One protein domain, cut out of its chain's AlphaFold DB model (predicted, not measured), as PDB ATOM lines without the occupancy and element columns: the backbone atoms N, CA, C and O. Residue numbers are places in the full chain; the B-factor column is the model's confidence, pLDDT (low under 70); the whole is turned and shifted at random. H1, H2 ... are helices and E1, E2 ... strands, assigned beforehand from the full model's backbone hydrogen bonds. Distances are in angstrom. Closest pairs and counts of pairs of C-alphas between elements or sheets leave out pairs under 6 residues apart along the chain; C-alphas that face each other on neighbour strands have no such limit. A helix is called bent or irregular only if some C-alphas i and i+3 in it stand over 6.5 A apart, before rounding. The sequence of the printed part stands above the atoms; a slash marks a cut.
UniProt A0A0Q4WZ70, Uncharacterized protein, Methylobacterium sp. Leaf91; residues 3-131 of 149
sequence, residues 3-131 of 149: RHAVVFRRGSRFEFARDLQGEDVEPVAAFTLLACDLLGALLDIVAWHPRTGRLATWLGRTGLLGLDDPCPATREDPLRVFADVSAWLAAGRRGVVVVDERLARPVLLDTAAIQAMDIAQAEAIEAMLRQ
ATOM      1  N   ARG A   3     109.574 124.890 113.079       96.50
ATOM      2  CA  ARG A   3     108.725 123.752 112.719       96.50
ATOM      3  C   ARG A   3     108.340 122.998 113.986       96.50
ATOM      4  O   ARG A   3     109.218 122.611 114.749       96.50
ATOM      5  N   HIS A   4     107.047 122.777 114.187       97.19
ATOM      6  CA  HIS A   4     106.498 122.092 115.353       97.19
ATOM      7  C   HIS A   4     105.477 121.031 114.939       97.19
ATOM      8  O   HIS A   4     104.821 121.156 113.906       97.19
ATOM      9  N   ALA A   5     105.335 119.993 115.760       97.06
ATOM     10  CA  ALA A   5     104.201 119.082 115.693       97.06
ATOM     11  C   ALA A   5     103.003 119.732 116.402       97.06
ATOM     12  O   ALA A   5     103.109 120.125 117.569       97.06
ATOM     13  N   VAL A   6     101.885 119.878 115.695       97.50
ATOM     14  CA  VAL A   6     100.671 120.540 116.188       97.50
ATOM     15  C   VAL A   6      99.434 119.715 115.866       97.50
ATOM     16  O   VAL A   6      99.407 118.974 114.886       97.50
ATOM     17  N   VAL A   7      98.381 119.894 116.653       97.31
ATOM     18  CA  VAL A   7      97.051 119.356 116.368       97.31
ATOM     19  C   VAL A   7      96.132 120.528 116.068       97.31
ATOM     20  O   VAL A   7      95.903 121.393 116.912       97.31
ATOM     21  N   PHE A   8      95.609 120.582 114.846       96.06
ATOM     22  CA  PHE A   8      94.648 121.609 114.467       96.06
ATOM     23  C   PHE A   8      93.241 121.237 114.952       96.06
ATOM     24  O   PHE A   8      92.700 120.188 114.596       96.06
ATOM     25  N   ARG A   9      92.614 122.140 115.699       94.44
ATOM     26  CA  ARG A   9      91.281 121.998 116.289       94.44
ATOM     27  C   ARG A   9      90.224 122.755 115.471       94.44
ATOM     28  O   ARG A   9      90.499 123.331 114.416       94.44
ATOM     29  N   ARG A  10      88.976 122.713 115.947       90.56
ATOM     30  CA  ARG A  10      87.862 123.510 115.401       90.56
ATOM     31  C   ARG A  10      88.060 125.001 115.701       90.56
ATOM     32  O   ARG A  10      88.783 125.357 116.625       90.56
ATOM     33  N   GLY A  11      87.398 125.861 114.923       87.06
ATOM     34  CA  GLY A  11      87.417 127.313 115.135       87.06
ATOM     35  C   GLY A  11      88.771 127.970 114.859       87.06
ATOM     36  O   GLY A  11      89.136 128.903 115.562       87.06
ATOM     37  N   SER A  12      89.531 127.450 113.890       91.62
ATOM     38  CA  SER A  12      90.856 127.975 113.518       91.62
ATOM     39  C   SER A  12      91.847 128.030 114.689       91.62
ATOM     40  O   SER A  12      92.648 128.957 114.791       91.62
ATOM     41  N   ARG A  13      91.804 127.023 115.573       96.00
ATOM     42  CA  ARG A  13      92.717 126.870 116.717       96.00
ATOM     43  C   ARG A  13      93.687 125.714 116.530       96.00
ATOM     44  O   ARG A  13      93.395 124.778 115.786       96.00
ATOM     45  N   PHE A  14      94.827 125.757 117.204       97.44
ATOM     46  CA  PHE A  14      95.725 124.609 117.314       97.44
ATOM     47  C   PHE A  14      96.292 124.470 118.723       97.44
ATOM     48  O   PHE A  14      96.288 125.419 119.503       97.44
ATOM     49  N   GLU A  15      96.818 123.287 119.007       97.31
ATOM     50  CA  GLU A  15      97.582 122.980 120.215       97.31
ATOM     51  C   GLU A  15      98.918 122.341 119.831       97.31
ATOM     52  O   GLU A  15      99.030 121.682 118.791       97.31
ATOM     53  N   PHE A  16      99.957 122.545 120.641       97.25
ATOM     54  CA  PHE A  16     101.224 121.853 120.426       97.25
ATOM     55  C   PHE A  16     101.079 120.394 120.851       97.25
ATOM     56  O   PHE A  16     100.629 120.108 121.954       97.25
ATOM     57  N   ALA A  17     101.528 119.461 120.012       96.00
ATOM     58  CA  ALA A  17     101.367 118.029 120.280       96.00
ATOM     59  C   ALA A  17     102.021 117.581 121.602       96.00
ATOM     60  O   ALA A  17     101.532 116.677 122.267       96.00
ATOM     61  N   ARG A  18     103.110 118.249 122.006       93.62
ATOM     62  CA  ARG A  18     103.809 117.993 123.277       93.62
ATOM     63  C   ARG A  18     102.959 118.275 124.525       93.62
ATOM     64  O   ARG A  18     103.272 117.729 125.577       93.62
ATOM     65  N   ASP A  19     101.918 119.099 124.397       94.38
ATOM     66  CA  ASP A  19     101.047 119.498 125.505       94.38
ATOM     67  C   ASP A  19      99.823 118.561 125.639       94.38
ATOM     68  O   ASP A  19      99.112 118.620 126.635       94.38
ATOM     69  N   LEU A  20      99.601 117.660 124.669       91.44
ATOM     70  CA  LEU A  20      98.412 116.797 124.546       91.44
ATOM     71  C   LEU A  20      98.640 115.355 125.027       91.44
ATOM     72  O   LEU A  20      98.181 114.394 124.406       91.44
ATOM     73  N   GLN A  21      99.411 115.168 126.098       81.62
ATOM     74  CA  GLN A  21      99.796 113.825 126.538       81.62
ATOM     75  C   GLN A  21      98.576 112.929 126.807       81.62
ATOM     76  O   GLN A  21      97.734 113.248 127.642       81.62
ATOM     77  N   GLY A  22      98.520 111.778 126.128       79.31
ATOM     78  CA  GLY A  22      97.483 110.760 126.324       79.31
ATOM     79  C   GLY A  22      96.231 110.913 125.456       79.31
ATOM     80  O   GLY A  22      95.348 110.063 125.543       79.31
ATOM     81  N   GLU A  23      96.144 111.938 124.606       86.00
ATOM     82  CA  GLU A  23      95.069 112.032 123.614       86.00
ATOM     83  C   GLU A  23      95.396 111.232 122.343       86.00
ATOM     84  O   GLU A  23      96.496 111.329 121.798       86.00
ATOM     85  N   ASP A  24      94.415 110.482 121.831       85.75
ATOM     86  CA  ASP A  24      94.511 109.779 120.545       85.75
ATOM     87  C   ASP A  24      94.220 110.743 119.383       85.75
ATOM     88  O   ASP A  24      93.144 110.753 118.781       85.75
ATOM     89  N   VAL A  25      95.165 111.650 119.132       90.25
ATOM     90  CA  VAL A  25      95.112 112.610 118.023       90.25
ATOM     91  C   VAL A  25      96.424 112.625 117.260       90.25
ATOM     92  O   VAL A  25      97.494 112.831 117.827       90.25
ATOM     93  N   GLU A  26      96.332 112.456 115.942       91.56
ATOM     94  CA  GLU A  26      97.496 112.462 115.063       91.56
ATOM     95  C   GLU A  26      98.036 113.895 114.880       91.56
ATOM     96  O   GLU A  26      97.332 114.769 114.354       91.56
ATOM     97  N   PRO A  27      99.281 114.177 115.305       95.31
ATOM     98  CA  PRO A  27      99.873 115.488 115.129       95.31
ATOM     99  C   PRO A  27     100.410 115.670 113.709       95.31
ATOM    100  O   PRO A  27     100.963 114.763 113.092       95.31
ATOM    101  N   VAL A  28     100.333 116.901 113.212       96.62
ATOM    102  CA  VAL A  28     100.839 117.289 111.894       96.62
ATOM    103  C   VAL A  28     102.007 118.256 112.059       96.62
ATOM    104  O   VAL A  28     101.996 119.139 112.916       96.62
ATOM    105  N   ALA A  29     103.035 118.121 111.221       97.50
ATOM    106  CA  ALA A  29     104.140 119.071 111.202       97.50
ATOM    107  C   ALA A  29     103.718 120.390 110.529       97.50
ATOM    108  O   ALA A  29     103.443 120.414 109.331       97.50
ATOM    109  N   ALA A  30     103.736 121.491 111.275       98.06
ATOM    110  CA  ALA A  30     103.417 122.834 110.794       98.06
ATOM    111  C   ALA A  30     104.543 123.821 111.118       98.06
ATOM    112  O   ALA A  30     105.370 123.593 112.007       98.06
ATOM    113  N   PHE A  31     104.577 124.935 110.397       98.31
ATOM    114  CA  PHE A  31     105.406 126.075 110.759       98.31
ATOM    115  C   PHE A  31     104.667 126.972 111.741       98.31
ATOM    116  O   PHE A  31     103.476 127.211 111.580       98.31
ATOM    117  N   THR A  32     105.374 127.494 112.736       98.06
ATOM    118  CA  THR A  32     104.837 128.476 113.676       98.06
ATOM    119  C   THR A  32     105.454 129.843 113.433       98.06
ATOM    120  O   THR A  32     106.684 129.987 113.347       98.06
ATOM    121  N   LEU A  33     104.582 130.837 113.347       97.56
ATOM    122  CA  LEU A  33     104.877 132.237 113.093       97.56
ATOM    123  C   LEU A  33     104.374 133.045 114.289       97.56
ATOM    124  O   LEU A  33     103.308 132.748 114.828       97.56
ATOM    125  N   LEU A  34     105.153 134.030 114.724       96.94
ATOM    126  CA  LEU A  34     104.689 134.961 115.745       96.94
ATOM    127  C   LEU A  34     103.746 135.956 115.077       96.94
ATOM    128  O   LEU A  34     104.063 136.468 114.004       96.94
ATOM    129  N   ALA A  35     102.600 136.195 115.699       96.56
ATOM    130  CA  ALA A  35     101.710 137.273 115.325       96.56
ATOM    131  C   ALA A  35     101.813 138.353 116.395       96.56
ATOM    132  O   ALA A  35     101.513 138.117 117.570       96.56
ATOM    133  N   CYS A  36     102.267 139.520 115.971       96.06
ATOM    134  CA  CYS A  36     102.496 140.668 116.826       96.06
ATOM    135  C   CYS A  36     101.519 141.796 116.471       96.06
ATOM    136  O   CYS A  36     100.883 141.757 115.417       96.06
ATOM    137  N   ASP A  37     101.364 142.767 117.365       92.50
ATOM    138  CA  ASP A  37     100.638 144.005 117.078       92.50
ATOM    139  C   ASP A  37     101.506 145.012 116.296       92.50
ATOM    140  O   ASP A  37     102.666 144.746 115.980       92.50
ATOM    141  N   LEU A  38     100.938 146.191 116.014       89.19
ATOM    142  CA  LEU A  38     101.613 147.292 115.310       89.19
ATOM    143  C   LEU A  38     102.867 147.817 116.039       89.19
ATOM    144  O   LEU A  38     103.686 148.504 115.434       89.19
ATOM    145  N   LEU A  39     103.012 147.540 117.340       90.12
ATOM    146  CA  LEU A  39     104.161 147.939 118.157       90.12
ATOM    147  C   LEU A  39     105.177 146.796 118.322       90.12
ATOM    148  O   LEU A  39     106.183 146.958 119.017       90.12
ATOM    149  N   GLY A  40     104.930 145.643 117.697       91.00
ATOM    150  CA  GLY A  40     105.773 144.456 117.777       91.00
ATOM    151  C   GLY A  40     105.556 143.607 119.033       91.00
ATOM    152  O   GLY A  40     106.314 142.659 119.255       91.00
ATOM    153  N   ALA A  41     104.545 143.891 119.859       94.69
ATOM    154  CA  ALA A  41     104.231 143.067 121.020       94.69
ATOM    155  C   ALA A  41     103.557 141.758 120.589       94.69
ATOM    156  O   ALA A  41     102.657 141.748 119.750       94.69
ATOM    157  N   LEU A  42     103.981 140.635 121.174       96.75
ATOM    158  CA  LEU A  42     103.453 139.314 120.834       96.75
ATOM    159  C   LEU A  42     101.978 139.181 121.251       96.75
ATOM    160  O   LEU A  42     101.662 139.192 122.441       96.75
ATOM    161  N   LEU A  43     101.092 138.975 120.276       96.12
ATOM    162  CA  LEU A  43      99.665 138.726 120.502       96.12
ATOM    163  C   LEU A  43      99.348 137.230 120.558       96.12
ATOM    164  O   LEU A  43      98.579 136.784 121.416       96.12
ATOM    165  N   ASP A  44      99.904 136.463 119.619       97.44
ATOM    166  CA  ASP A  44      99.597 135.047 119.430       97.44
ATOM    167  C   ASP A  44     100.704 134.312 118.653       97.44
ATOM    168  O   ASP A  44     101.645 134.905 118.123       97.44
ATOM    169  N   ILE A  45     100.563 132.994 118.543       98.06
ATOM    170  CA  ILE A  45     101.323 132.142 117.635       98.06
ATOM    171  C   ILE A  45     100.355 131.599 116.586       98.06
ATOM    172  O   ILE A  45      99.266 131.132 116.913       98.06
ATOM    173  N   VAL A  46     100.766 131.628 115.322       98.19
ATOM    174  CA  VAL A  46     100.010 131.089 114.190       98.19
ATOM    175  C   VAL A  46     100.711 129.845 113.662       98.19
ATOM    176  O   VAL A  46     101.889 129.897 113.306       98.19
ATOM    177  N   ALA A  47      99.993 128.727 113.597       98.25
ATOM    178  CA  ALA A  47     100.415 127.524 112.900       98.25
ATOM    179  C   ALA A  47      99.970 127.578 111.435       98.25
ATOM    180  O   ALA A  47      98.811 127.859 111.132       98.25
ATOM    181  N   TRP A  48     100.892 127.251 110.535       98.19
ATOM    182  CA  TRP A  48     100.685 127.197 109.097       98.19
ATOM    183  C   TRP A  48     101.179 125.864 108.533       98.19
ATOM    184  O   TRP A  48     102.345 125.490 108.701       98.19
ATOM    185  N   HIS A  49     100.296 125.140 107.850       97.25
ATOM    186  CA  HIS A  49     100.658 123.930 107.123       97.25
ATOM    187  C   HIS A  49     100.889 124.247 105.632       97.25
ATOM    188  O   HIS A  49      99.924 124.501 104.908       97.25
ATOM    189  N   PRO A  50     102.134 124.182 105.125       95.62
ATOM    190  CA  PRO A  50     102.490 124.731 103.815       95.62
ATOM    191  C   PRO A  50     101.840 124.005 102.637       95.62
ATOM    192  O   PRO A  50     101.559 124.627 101.622       95.62
ATOM    193  N   ARG A  51     101.568 122.697 102.755       94.88
ATOM    194  CA  ARG A  51     100.978 121.924 101.645       94.88
ATOM    195  C   ARG A  51      99.476 122.126 101.494       94.88
ATOM    196  O   ARG A  51      98.960 121.967 100.401       94.88
ATOM    197  N   THR A  52      98.774 122.402 102.592       94.94
ATOM    198  CA  THR A  52      97.306 122.540 102.580       94.94
ATOM    199  C   THR A  52      96.848 123.983 102.739       94.94
ATOM    200  O   THR A  52      95.654 124.237 102.684       94.94
ATOM    201  N   GLY A  53      97.767 124.914 103.015       94.69
ATOM    202  CA  GLY A  53      97.438 126.300 103.345       94.69
ATOM    203  C   GLY A  53      96.730 126.472 104.691       94.69
ATOM    204  O   GLY A  53      96.368 127.589 105.042       94.69
ATOM    205  N   ARG A  54      96.528 125.397 105.470       95.62
ATOM    206  CA  ARG A  54      95.748 125.459 106.712       95.62
ATOM    207  C   ARG A  54      96.420 126.381 107.724       95.62
ATOM    208  O   ARG A  54      97.603 126.211 108.029       95.62
ATOM    209  N   LEU A  55      95.626 127.296 108.266       96.81
ATOM    210  CA  LEU A  55      96.009 128.264 109.283       96.81
ATOM    211  C   LEU A  55      95.235 128.037 110.577       96.81
ATOM    212  O   LEU A  55      94.069 127.641 110.558       96.81
ATOM    213  N   ALA A  56      95.897 128.287 111.701       96.94
ATOM    214  CA  ALA A  56      95.255 128.328 113.005       96.94
ATOM    215  C   ALA A  56      96.059 129.149 114.010       96.94
ATOM    216  O   ALA A  56      97.281 129.219 113.938       96.94
ATOM    217  N   THR A  57      95.367 129.712 114.989       97.69
ATOM    218  CA  THR A  57      95.931 130.486 116.097       97.69
ATOM    219  C   THR A  57      96.046 129.630 117.361       97.69
ATOM    220  O   THR A  57      95.254 128.706 117.573       97.69
ATOM    221  N   TRP A  58      97.028 129.908 118.218       97.75
ATOM    222  CA  TRP A  58      97.183 129.166 119.467       97.75
ATOM    223  C   TRP A  58      96.189 129.655 120.517       97.75
ATOM    224  O   TRP A  58      95.396 128.865 121.028       97.75
ATOM    225  N   LEU A  59      96.176 130.963 120.790       96.44
ATOM    226  CA  LEU A  59      95.338 131.618 121.800       96.44
ATOM    227  C   LEU A  59      94.065 132.253 121.218       96.44
ATOM    228  O   LEU A  59      93.148 132.571 121.982       96.44
ATOM    229  N   GLY A  60      93.956 132.363 119.891       96.06
ATOM    230  CA  GLY A  60      92.817 132.969 119.194       96.06
ATOM    231  C   GLY A  60      92.660 134.442 119.517       96.06
ATOM    232  O   GLY A  60      91.543 134.908 119.734       96.06
ATOM    233  N   ARG A  61      93.787 135.149 119.616       95.38
ATOM    234  CA  ARG A  61      93.857 136.556 120.023       95.38
ATOM    235  C   ARG A  61      94.022 137.527 118.862       95.38
ATOM    236  O   ARG A  61      93.839 138.720 119.060       95.38
ATOM    237  N   THR A  62      94.328 137.032 117.669       94.75
ATOM    238  CA  THR A  62      94.512 137.864 116.477       94.75
ATOM    239  C   THR A  62      93.830 137.254 115.261       94.75
ATOM    240  O   THR A  62      93.747 136.033 115.131       94.75
ATOM    241  N   GLY A  63      93.346 138.119 114.371       95.06
ATOM    242  CA  GLY A  63      92.849 137.732 113.053       95.06
ATOM    243  C   GLY A  63      93.825 138.010 111.922       95.06
ATOM    244  O   GLY A  63      93.579 137.568 110.804       95.06
ATOM    245  N   LEU A  64      94.925 138.711 112.195       96.06
ATOM    246  CA  LEU A  64      95.915 139.101 111.199       96.06
ATOM    247  C   LEU A  64      97.308 138.633 111.621       96.06
ATOM    248  O   LEU A  64      97.688 138.702 112.793       96.06
ATOM    249  N   LEU A  65      98.067 138.168 110.639       96.94
ATOM    250  CA  LEU A  65      99.494 137.898 110.741       96.94
ATOM    251  C   LEU A  65     100.248 138.970 109.947       96.94
ATOM    252  O   LEU A  65      99.857 139.233 108.814       96.94
ATOM    253  N   GLY A  66     101.314 139.542 110.514       95.56
ATOM    254  CA  GLY A  66     102.159 140.544 109.845       95.56
ATOM    255  C   GLY A  66     101.840 142.006 110.161       95.56
ATOM    256  O   GLY A  66     102.324 142.889 109.465       95.56
ATOM    257  N   LEU A  67     101.030 142.280 111.193       92.50
ATOM    258  CA  LEU A  67     100.748 143.655 111.632       92.50
ATOM    259  C   LEU A  67     101.996 144.392 112.151       92.50
ATOM    260  O   LEU A  67     101.997 145.611 112.230       92.50
ATOM    261  N   ASP A  68     103.056 143.671 112.496       90.38
ATOM    262  CA  ASP A  68     104.322 144.220 112.973       90.38
ATOM    263  C   ASP A  68     105.169 144.898 111.889       90.38
ATOM    264  O   ASP A  68     106.155 145.557 112.222       90.38
ATOM    265  N   ASP A  69     104.801 144.773 110.609       87.19
ATOM    266  CA  ASP A  69     105.386 145.584 109.542       87.19
ATOM    267  C   ASP A  69     104.584 146.890 109.384       87.19
ATOM    268  O   ASP A  69     103.407 146.848 109.007       87.19
ATOM    269  N   PRO A  70     105.175 148.059 109.686       73.69
ATOM    270  CA  PRO A  70     104.448 149.319 109.698       73.69
ATOM    271  C   PRO A  70     103.939 149.670 108.297       73.69
ATOM    272  O   PRO A  70     104.716 149.940 107.383       73.69
ATOM    273  N   CYS A  71     102.617 149.731 108.158       80.88
ATOM    274  CA  CYS A  71     101.934 150.208 106.964       80.88
ATOM    275  C   CYS A  71     100.930 151.299 107.370       80.88
ATOM    276  O   CYS A  71     100.022 151.016 108.155       80.88
ATOM    277  N   PRO A  72     101.057 152.536 106.853       81.69
ATOM    278  CA  PRO A  72     100.117 153.626 107.121       81.69
ATOM    279  C   PRO A  72      98.678 153.330 106.679       81.69
ATOM    280  O   PRO A  72      97.756 154.002 107.137       81.69
ATOM    281  N   ALA A  73      98.494 152.359 105.777       88.00
ATOM    282  CA  ALA A  73      97.211 151.965 105.209       88.00
ATOM    283  C   ALA A  73      96.440 153.135 104.568       88.00
ATOM    284  O   ALA A  73      95.211 153.200 104.649       88.00
ATOM    285  N   THR A  74      97.164 154.067 103.940       90.25
ATOM    286  CA  THR A  74      96.605 155.229 103.234       90.25
ATOM    287  C   THR A  74      96.287 154.884 101.783       90.25
ATOM    288  O   THR A  74      96.613 153.807 101.292       90.25
ATOM    289  N   ARG A  75      95.653 155.800 101.045       87.50
ATOM    290  CA  ARG A  75      95.347 155.571  99.625       87.50
ATOM    291  C   ARG A  75      96.614 155.446  98.771       87.50
ATOM    292  O   ARG A  75      96.615 154.707  97.790       87.50
ATOM    293  N   GLU A  76      97.665 156.172  99.135       92.25
ATOM    294  CA  GLU A  76      98.966 156.183  98.465       92.25
ATOM    295  C   GLU A  76      99.846 154.996  98.880       92.25
ATOM    296  O   GLU A  76     100.664 154.546  98.080       92.25
ATOM    297  N   ASP A  77      99.661 154.480 100.101       91.12
ATOM    298  CA  ASP A  77     100.348 153.299 100.632       91.12
ATOM    299  C   ASP A  77      99.352 152.360 101.346       91.12
ATOM    300  O   ASP A  77      99.237 152.369 102.580       91.12
ATOM    301  N   PRO A  78      98.556 151.599 100.570       94.50
ATOM    302  CA  PRO A  78      97.463 150.789 101.098       94.50
ATOM    303  C   PRO A  78      97.961 149.553 101.847       94.50
ATOM    304  O   PRO A  78      98.992 148.963 101.509       94.50
ATOM    305  N   LEU A  79      97.160 149.080 102.808       95.38
ATOM    306  CA  LEU A  79      97.443 147.836 103.515       95.38
ATOM    307  C   LEU A  79      97.341 146.657 102.548       95.38
ATOM    308  O   LEU A  79      96.258 146.299 102.081       95.38
ATOM    309  N   ARG A  80      98.474 146.017 102.274       96.44
ATOM    310  CA  ARG A  80      98.523 144.824 101.427       96.44
ATOM    311  C   ARG A  80      98.002 143.621 102.189       96.44
ATOM    312  O   ARG A  80      98.554 143.266 103.229       96.44
ATOM    313  N   VAL A  81      96.986 142.966 101.643       97.19
ATOM    314  CA  VAL A  81      96.448 141.715 102.179       97.19
ATOM    315  C   VAL A  81      96.800 140.598 101.210       97.19
ATOM    316  O   VAL A  81      96.418 140.636 100.044       97.19
ATOM    317  N   PHE A  82      97.517 139.585 101.681       97.25
ATOM    318  CA  PHE A  82      97.916 138.422 100.890       97.25
ATOM    319  C   PHE A  82      96.932 137.269 101.073       97.25
ATOM    320  O   PHE A  82      96.385 137.072 102.160       97.25
ATOM    321  N   ALA A  83      96.723 136.504 100.001       93.38
ATOM    322  CA  ALA A  83      95.797 135.374  99.997       93.38
ATOM    323  C   ALA A  83      96.307 134.206 100.856       93.38
ATOM    324  O   ALA A  83      95.518 133.485 101.462       93.38
ATOM    325  N   ASP A  84      97.629 134.034 100.930       95.19
ATOM    326  CA  ASP A  84      98.262 132.981 101.709       95.19
ATOM    327  C   ASP A  84      99.630 133.400 102.271       95.19
ATOM    328  O   ASP A  84     100.258 134.378 101.851       95.19
ATOM    329  N   VAL A  85     100.101 132.619 103.246       97.19
ATOM    330  CA  VAL A  85     101.380 132.848 103.934       97.19
ATOM    331  C   VAL A  85     102.577 132.716 102.999       97.19
ATOM    332  O   VAL A  85     103.569 133.407 103.203       97.19
ATOM    333  N   SER A  86     102.521 131.864 101.977       96.38
ATOM    334  CA  SER A  86     103.643 131.671 101.051       96.38
ATOM    335  C   SER A  86     103.887 132.939 100.241       96.38
ATOM    336  O   SER A  86     105.024 133.405 100.173       96.38
ATOM    337  N   ALA A  87     102.824 133.523  99.681       95.94
ATOM    338  CA  ALA A  87     102.886 134.780  98.942       95.94
ATOM    339  C   ALA A  87     103.371 135.933  99.837       95.94
ATOM    340  O   ALA A  87     104.251 136.700  99.446       95.94
ATOM    341  N   TRP A  88     102.870 136.002 101.073       97.06
ATOM    342  CA  TRP A  88     103.308 136.994 102.057       97.06
ATOM    343  C   TRP A  88     104.791 136.850 102.435       97.06
ATOM    344  O   TRP A  88     105.533 137.836 102.462       97.06
ATOM    345  N   LEU A  89     105.263 135.622 102.674       96.25
ATOM    346  CA  LEU A  89     106.677 135.348 102.941       96.25
ATOM    347  C   LEU A  89     107.552 135.709 101.732       96.25
ATOM    348  O   LEU A  89     108.603 136.326 101.915       96.25
ATOM    349  N   ALA A  90     107.114 135.385 100.512       96.12
ATOM    350  CA  ALA A  90     107.821 135.725  99.276       96.12
ATOM    351  C   ALA A  90     107.922 137.245  99.056       96.12
ATOM    352  O   ALA A  90     108.932 137.727  98.546       96.12
ATOM    353  N   ALA A  91     106.928 138.011  99.507       94.56
ATOM    354  CA  ALA A  91     106.936 139.475  99.487       94.56
ATOM    355  C   ALA A  91     107.787 140.114 100.607       94.56
ATOM    356  O   ALA A  91     107.800 141.339 100.768       94.56
ATOM    357  N   GLY A  92     108.507 139.305 101.392       94.50
ATOM    358  CA  GLY A  92     109.354 139.781 102.480       94.50
ATOM    359  C   GLY A  92     108.577 140.170 103.736       94.50
ATOM    360  O   GLY A  92     109.095 140.955 104.523       94.50
ATOM    361  N   ARG A  93     107.375 139.609 103.937       94.50
ATOM    362  CA  ARG A  93     106.483 139.866 105.084       94.50
ATOM    363  C   ARG A  93     105.912 141.287 105.158       94.50
ATOM    364  O   ARG A  93     105.495 141.709 106.226       94.50
ATOM    365  N   ARG A  94     105.871 142.006 104.032       93.12
ATOM    366  CA  ARG A  94     105.356 143.381 103.980       93.12
ATOM    367  C   ARG A  94     103.869 143.435 103.667       93.12
ATOM    368  O   ARG A  94     103.496 143.334 102.497       93.12
ATOM    369  N   GLY A  95     103.049 143.573 104.704       95.12
ATOM    370  CA  GLY A  95     101.587 143.477 104.666       95.12
ATOM    371  C   GLY A  95     101.072 142.368 105.582       95.12
ATOM    372  O   GLY A  95     101.806 141.873 106.437       95.12
ATOM    373  N   VAL A  96      99.824 141.943 105.388       97.12
ATOM    374  CA  VAL A  96      99.143 141.015 106.300       97.12
ATOM    375  C   VAL A  96      98.523 139.803 105.606       97.12
ATOM    376  O   VAL A  96      98.237 139.822 104.411       97.12
ATOM    377  N   VAL A  97      98.261 138.754 106.385       97.38
ATOM    378  CA  VAL A  97      97.449 137.587 106.001       97.38
ATOM    379  C   VAL A  97      96.286 137.449 106.981       97.38
ATOM    380  O   VAL A  97      96.486 137.553 108.194       97.38
ATOM    381  N   VAL A  98      95.081 137.183 106.471       96.31
ATOM    382  CA  VAL A  98      93.904 136.894 107.305       96.31
ATOM    383  C   VAL A  98      93.990 135.467 107.847       96.31
ATOM    384  O   VAL A  98      94.091 134.504 107.094       96.31
ATOM    385  N   VAL A  99      93.950 135.338 109.171       95.88
ATOM    386  CA  VAL A  99      94.033 134.066 109.911       95.88
ATOM    387  C   VAL A  99      92.681 133.688 110.525       95.88
ATOM    388  O   VAL A  99      92.320 132.514 110.576       95.88
ATOM    389  N   ASP A 100      91.934 134.691 110.990       93.62
ATOM    390  CA  ASP A 100      90.575 134.571 111.524       93.62
ATOM    391  C   ASP A 100      89.781 135.810 111.091       93.62
ATOM    392  O   ASP A 100      90.057 136.928 111.529       93.62
ATOM    393  N   GLU A 101      88.793 135.613 110.217       93.12
ATOM    394  CA  GLU A 101      87.987 136.690 109.629       93.12
ATOM    395  C   GLU A 101      87.262 137.538 110.680       93.12
ATOM    396  O   GLU A 101      87.194 138.765 110.575       93.12
ATOM    397  N   ARG A 102      86.734 136.897 111.731       90.94
ATOM    398  CA  ARG A 102      85.964 137.573 112.782       90.94
ATOM    399  C   ARG A 102      86.845 138.562 113.537       90.94
ATOM    400  O   ARG A 102      86.368 139.639 113.893       90.94
ATOM    401  N   LEU A 103      88.094 138.189 113.801       92.50
ATOM    402  CA  LEU A 103      89.065 139.037 114.493       92.50
ATOM    403  C   LEU A 103      89.769 140.027 113.557       92.50
ATOM    404  O   LEU A 103      90.151 141.101 114.008       92.50
ATOM    405  N   ALA A 104      89.931 139.695 112.276       94.06
ATOM    406  CA  ALA A 104      90.573 140.569 111.297       94.06
ATOM    407  C   ALA A 104      89.685 141.760 110.928       94.06
ATOM    408  O   ALA A 104      90.168 142.876 110.754       94.06
ATOM    409  N   ARG A 105      88.373 141.527 110.823       93.69
ATOM    410  CA  ARG A 105      87.423 142.503 110.290       93.69
ATOM    411  C   ARG A 105      87.449 143.869 110.989       93.69
ATOM    412  O   ARG A 105      87.489 144.848 110.256       93.69
ATOM    413  N   PRO A 106      87.424 143.994 112.333       91.81
ATOM    414  CA  PRO A 106      87.475 145.310 112.973       91.81
ATOM    415  C   PRO A 106      88.723 146.107 112.592       91.81
ATOM    416  O   PRO A 106      88.612 147.291 112.312       91.81
ATOM    417  N   VAL A 107      89.881 145.442 112.515       91.12
ATOM    418  CA  VAL A 107      91.142 146.084 112.120       91.12
ATOM    419  C   VAL A 107      91.071 146.538 110.665       91.12
ATOM    420  O   VAL A 107      91.401 147.673 110.361       91.12
ATOM    421  N   LEU A 108      90.581 145.679 109.767       93.62
ATOM    422  CA  LEU A 108      90.471 145.999 108.343       93.62
ATOM    423  C   LEU A 108      89.436 147.099 108.051       93.62
ATOM    424  O   LEU A 108      89.663 147.915 107.163       93.62
ATOM    425  N   LEU A 109      88.329 147.163 108.796       93.12
ATOM    426  CA  LEU A 109      87.340 148.246 108.678       93.12
ATOM    427  C   LEU A 109      87.882 149.607 109.134       93.12
ATOM    428  O   LEU A 109      87.365 150.628 108.692       93.12
ATOM    429  N   ASP A 110      88.891 149.617 110.006       90.75
ATOM    430  CA  ASP A 110      89.554 150.835 110.485       90.75
ATOM    431  C   ASP A 110      90.657 151.323 109.523       90.75
ATOM    432  O   ASP A 110      91.160 152.437 109.645       90.75
ATOM    433  N   THR A 111      91.031 150.511 108.525       90.69
ATOM    434  CA  THR A 111      92.025 150.904 107.515       90.69
ATOM    435  C   THR A 111      91.424 151.776 106.417       90.69
ATOM    436  O   THR A 111      90.312 151.529 105.949       90.69
ATOM    437  N   ALA A 112      92.170 152.786 105.954       92.19
ATOM    438  CA  ALA A 112      91.663 153.707 104.935       92.19
ATOM    439  C   ALA A 112      91.684 153.106 103.519       92.19
ATOM    440  O   ALA A 112      90.796 153.396 102.715       92.19
ATOM    441  N   ALA A 113      92.679 152.274 103.196       94.62
ATOM    442  CA  ALA A 113      92.735 151.553 101.929       94.62
ATOM    443  C   ALA A 113      93.399 150.178 102.071       94.62
ATOM    444  O   ALA A 113      94.421 150.023 102.740       94.62
ATOM    445  N   ILE A 114      92.834 149.193 101.368       95.94
ATOM    446  CA  ILE A 114      93.328 147.816 101.292       95.94
ATOM    447  C   ILE A 114      93.722 147.509  99.848       95.94
ATOM    448  O   ILE A 114      92.970 147.790  98.916       95.94
ATOM    449  N   GLN A 115      94.882 146.882  99.670       96.62
ATOM    450  CA  GLN A 115      95.331 146.329  98.400       96.62
ATOM    451  C   GLN A 115      95.236 144.800  98.437       96.62
ATOM    452  O   GLN A 115      96.016 144.134  99.120       96.62
ATOM    453  N   ALA A 116      94.299 144.252  97.665       96.38
ATOM    454  CA  ALA A 116      94.246 142.828  97.346       96.38
ATOM    455  C   ALA A 116      95.230 142.484  96.211       96.38
ATOM    456  O   ALA A 116      95.639 143.354  95.438       96.38
ATOM    457  N   MET A 117      95.620 141.215  96.116       93.19
ATOM    458  CA  MET A 117      96.539 140.696  95.099       93.19
ATOM    459  C   MET A 117      95.848 140.469  93.753       93.19
ATOM    460  O   MET A 117      96.476 140.628  92.709       93.19
ATOM    461  N   ASP A 118      94.562 140.121  93.776       95.12
ATOM    462  CA  ASP A 118      93.735 139.905  92.593       95.12
ATOM    463  C   ASP A 118      92.249 140.212  92.868       95.12
ATOM    464  O   ASP A 118      91.854 140.559  93.986       95.12
ATOM    465  N   ILE A 119      91.424 140.116  91.819       96.12
ATOM    466  CA  ILE A 119      89.985 140.417  91.871       96.12
ATOM    467  C   ILE A 119      89.242 139.432  92.781       96.12
ATOM    468  O   ILE A 119      88.410 139.858  93.576       96.12
ATOM    469  N   ALA A 120      89.556 138.137  92.707       95.62
ATOM    470  CA  ALA A 120      88.868 137.119  93.500       95.62
ATOM    471  C   ALA A 120      89.108 137.333  95.002       95.62
ATOM    472  O   ALA A 120      88.195 137.219  95.819       95.62
ATOM    473  N   GLN A 121      90.331 137.709  95.372       95.94
ATOM    474  CA  GLN A 121      90.661 138.072  96.738       95.94
ATOM    475  C   GLN A 121      89.973 139.373  97.162       95.94
ATOM    476  O   GLN A 121      89.488 139.457  98.290       95.94
ATOM    477  N   ALA A 122      89.905 140.379  96.285       96.25
ATOM    478  CA  ALA A 122      89.194 141.622  96.574       96.25
ATOM    479  C   ALA A 122      87.712 141.359  96.885       96.25
ATOM    480  O   ALA A 122      87.202 141.853  97.888       96.25
ATOM    481  N   GLU A 123      87.051 140.521  96.084       96.62
ATOM    482  CA  GLU A 123      85.664 140.101  96.301       96.62
ATOM    483  C   GLU A 123      85.495 139.335  97.620       96.62
ATOM    484  O   GLU A 123      84.550 139.593  98.368       96.62
ATOM    485  N   ALA A 124      86.423 138.431  97.950       94.75
ATOM    486  CA  ALA A 124      86.395 137.686  99.208       94.75
ATOM    487  C   ALA A 124      86.549 138.607 100.432       94.75
ATOM    488  O   ALA A 124      85.788 138.491 101.396       94.75
ATOM    489  N   ILE A 125      87.492 139.555 100.381       95.25
ATOM    490  CA  ILE A 125      87.682 140.562 101.434       95.25
ATOM    491  C   ILE A 125      86.424 141.421 101.551       95.25
ATOM    492  O   ILE A 125      85.910 141.607 102.652       95.25
ATOM    493  N   GLU A 126      85.879 141.907 100.439       95.31
ATOM    494  CA  GLU A 126      84.670 142.725 100.452       95.31
ATOM    495  C   GLU A 126      83.469 141.974 101.051       95.31
ATOM    496  O   GLU A 126      82.755 142.520 101.899       95.31
ATOM    497  N   ALA A 127      83.260 140.711 100.672       93.94
ATOM    498  CA  ALA A 127      82.205 139.867 101.226       93.94
ATOM    499  C   ALA A 127      82.363 139.671 102.744       93.94
ATOM    500  O   ALA A 127      81.388 139.812 103.489       93.94
ATOM    501  N   MET A 128      83.589 139.413 103.211       93.50
ATOM    502  CA  MET A 128      83.921 139.306 104.634       93.50
ATOM    503  C   MET A 128      83.620 140.615 105.387       93.50
ATOM    504  O   MET A 128      83.009 140.592 106.461       93.50
ATOM    505  N   LEU A 129      84.020 141.767 104.838       93.69
ATOM    506  CA  LEU A 129      83.822 143.077 105.471       93.69
ATOM    507  C   LEU A 129      82.342 143.482 105.526       93.69
ATOM    508  O   LEU A 129      81.905 144.062 106.520       93.69
ATOM    509  N   ARG A 130      81.547 143.125 104.509       91.62
ATOM    510  CA  ARG A 130      80.097 143.395 104.451       91.62
ATOM    511  C   ARG A 130      79.273 142.576 105.445       91.62
ATOM    512  O   ARG A 130      78.098 142.880 105.656       91.62
ATOM    513  N   GLN A 131      79.838 141.540 106.063       84.44
ATOM    514  CA  GLN A 131      79.093 140.661 106.958       84.44
ATOM    515  C   GLN A 131      78.786 141.342 108.308       84.44
ATOM    516  O   GLN A 131      79.484 141.154 109.304       84.44
TER     517      GLN A 131
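AT A GLANCE: This is residues 3 to 131 of the 149 residues of an uncharacterized protein of Methylobacterium sp. Leaf91 (UniProt A0A0Q4WZ70). A five-stranded antiparallel sheet, E2 E1 E3 E4 E5, curled and folded back on itself like part of a barrel, makes one part of an elongated domain; the other part is a small parallel pair, E6 and E7, with H1 and H2 on opposite sides of E7 and H3 farther out, touching H2. Between the two parts runs a long stretch with no named element, residues 58 to 78. The printed part has 129 residues, with seven named strands and three named helices in the order E1 E2 E3 E4 E5 E6 H1 E7 H2 H3. The class is mixed, helices and strands, with under half of the residues in named elements. The whole is compact, with a radius of gyration of the C-alphas of 15.1 A, yet elongated in outline, spanning 52 by 29 by 26 A.

IN THESE COORDINATES: Start in the large sheet with E3, residues 28 to 36, the longest strand; find its first C-alpha at (100.839, 117.289, 111.894) and follow it for 24.0 A to C-alpha 36 at (102.496, 140.668, 116.826). E4, residues 42 to 48, is 17.1 A long, and E5 holds residues 55 to 57. Go back to C-alpha 3 at (108.725, 123.752, 112.719), where E1, residues 3 to 8, begins its 14.3 A; E2 is residues 14 to 16. Farther along you meet E6, residues 79 to 82, H1, residues 85 to 90, and E7, residues 96 to 98. H2, residues 101 to 109, is 11.6 A long and only just irregular: C-alphas 103 and 106 are 6.6 A apart. H3, residues 119 to 130, is the longest helix at 16.3 A and ends at C-alpha 130, (80.097, 143.395, 104.451).

HOW THE PARTS SIT: Look first at E3 and E4, an antiparallel hairpin, where N 33 and O 46 are 2.9 A apart, within hydrogen-bond range. E4 and E5 form the next hairpin, with N 47 and O 56 at 2.8 A; E3 E4 E5 is a meander, each strand the antiparallel neighbour of the one before. On the other side of E3 lies E1, antiparallel, with N 4 and O 30 at 2.9 A. E1 pairs with E3 over residues 3 to 6 and, staggered, with E2 over residues 6 to 8; in that hairpin N 7 and O 15 are 2.9 A apart. The sheet is a folded sheet, one sheet bent back into two leaves: E2 E1 face E4 E5, with E3 as the hinge. Phe 14 of E2 and Ala 56 of E5 have their C-alphas 5.7 A apart, the closest of these two strands. Now turn to E6 and E7, parallel, with N 82 and O 96 at 2.8 A. With H1 between them along the chain they form a strand-helix-strand unit with a right-handed crossover. The closest C-alphas of H1 and E7 are those of Val 85 and Val 97, 6.5 A apart. H2 and H3 touch, about perpendicular at 88 degrees, H3 with residues 128 to 129 alone; the closest C-alphas are those of Arg 105 and Leu 129, 6.0 A. In H1 and H3 every O i to N i+4 pair is within hydrogen-bond range; in H2 it is 3 of 5.

THE WHOLE: The C-alphas of Gly 22 and Glu 76 are the two farthest apart, at 53.3 A. The links E2 to E3 and E5 to E6 are long; in the latter, residues 64 to 65 pair antiparallel with residues 97 to 98 of E7. The printed part has no cut. Its mean pLDDT is 94.0, and no printed residue is under 70.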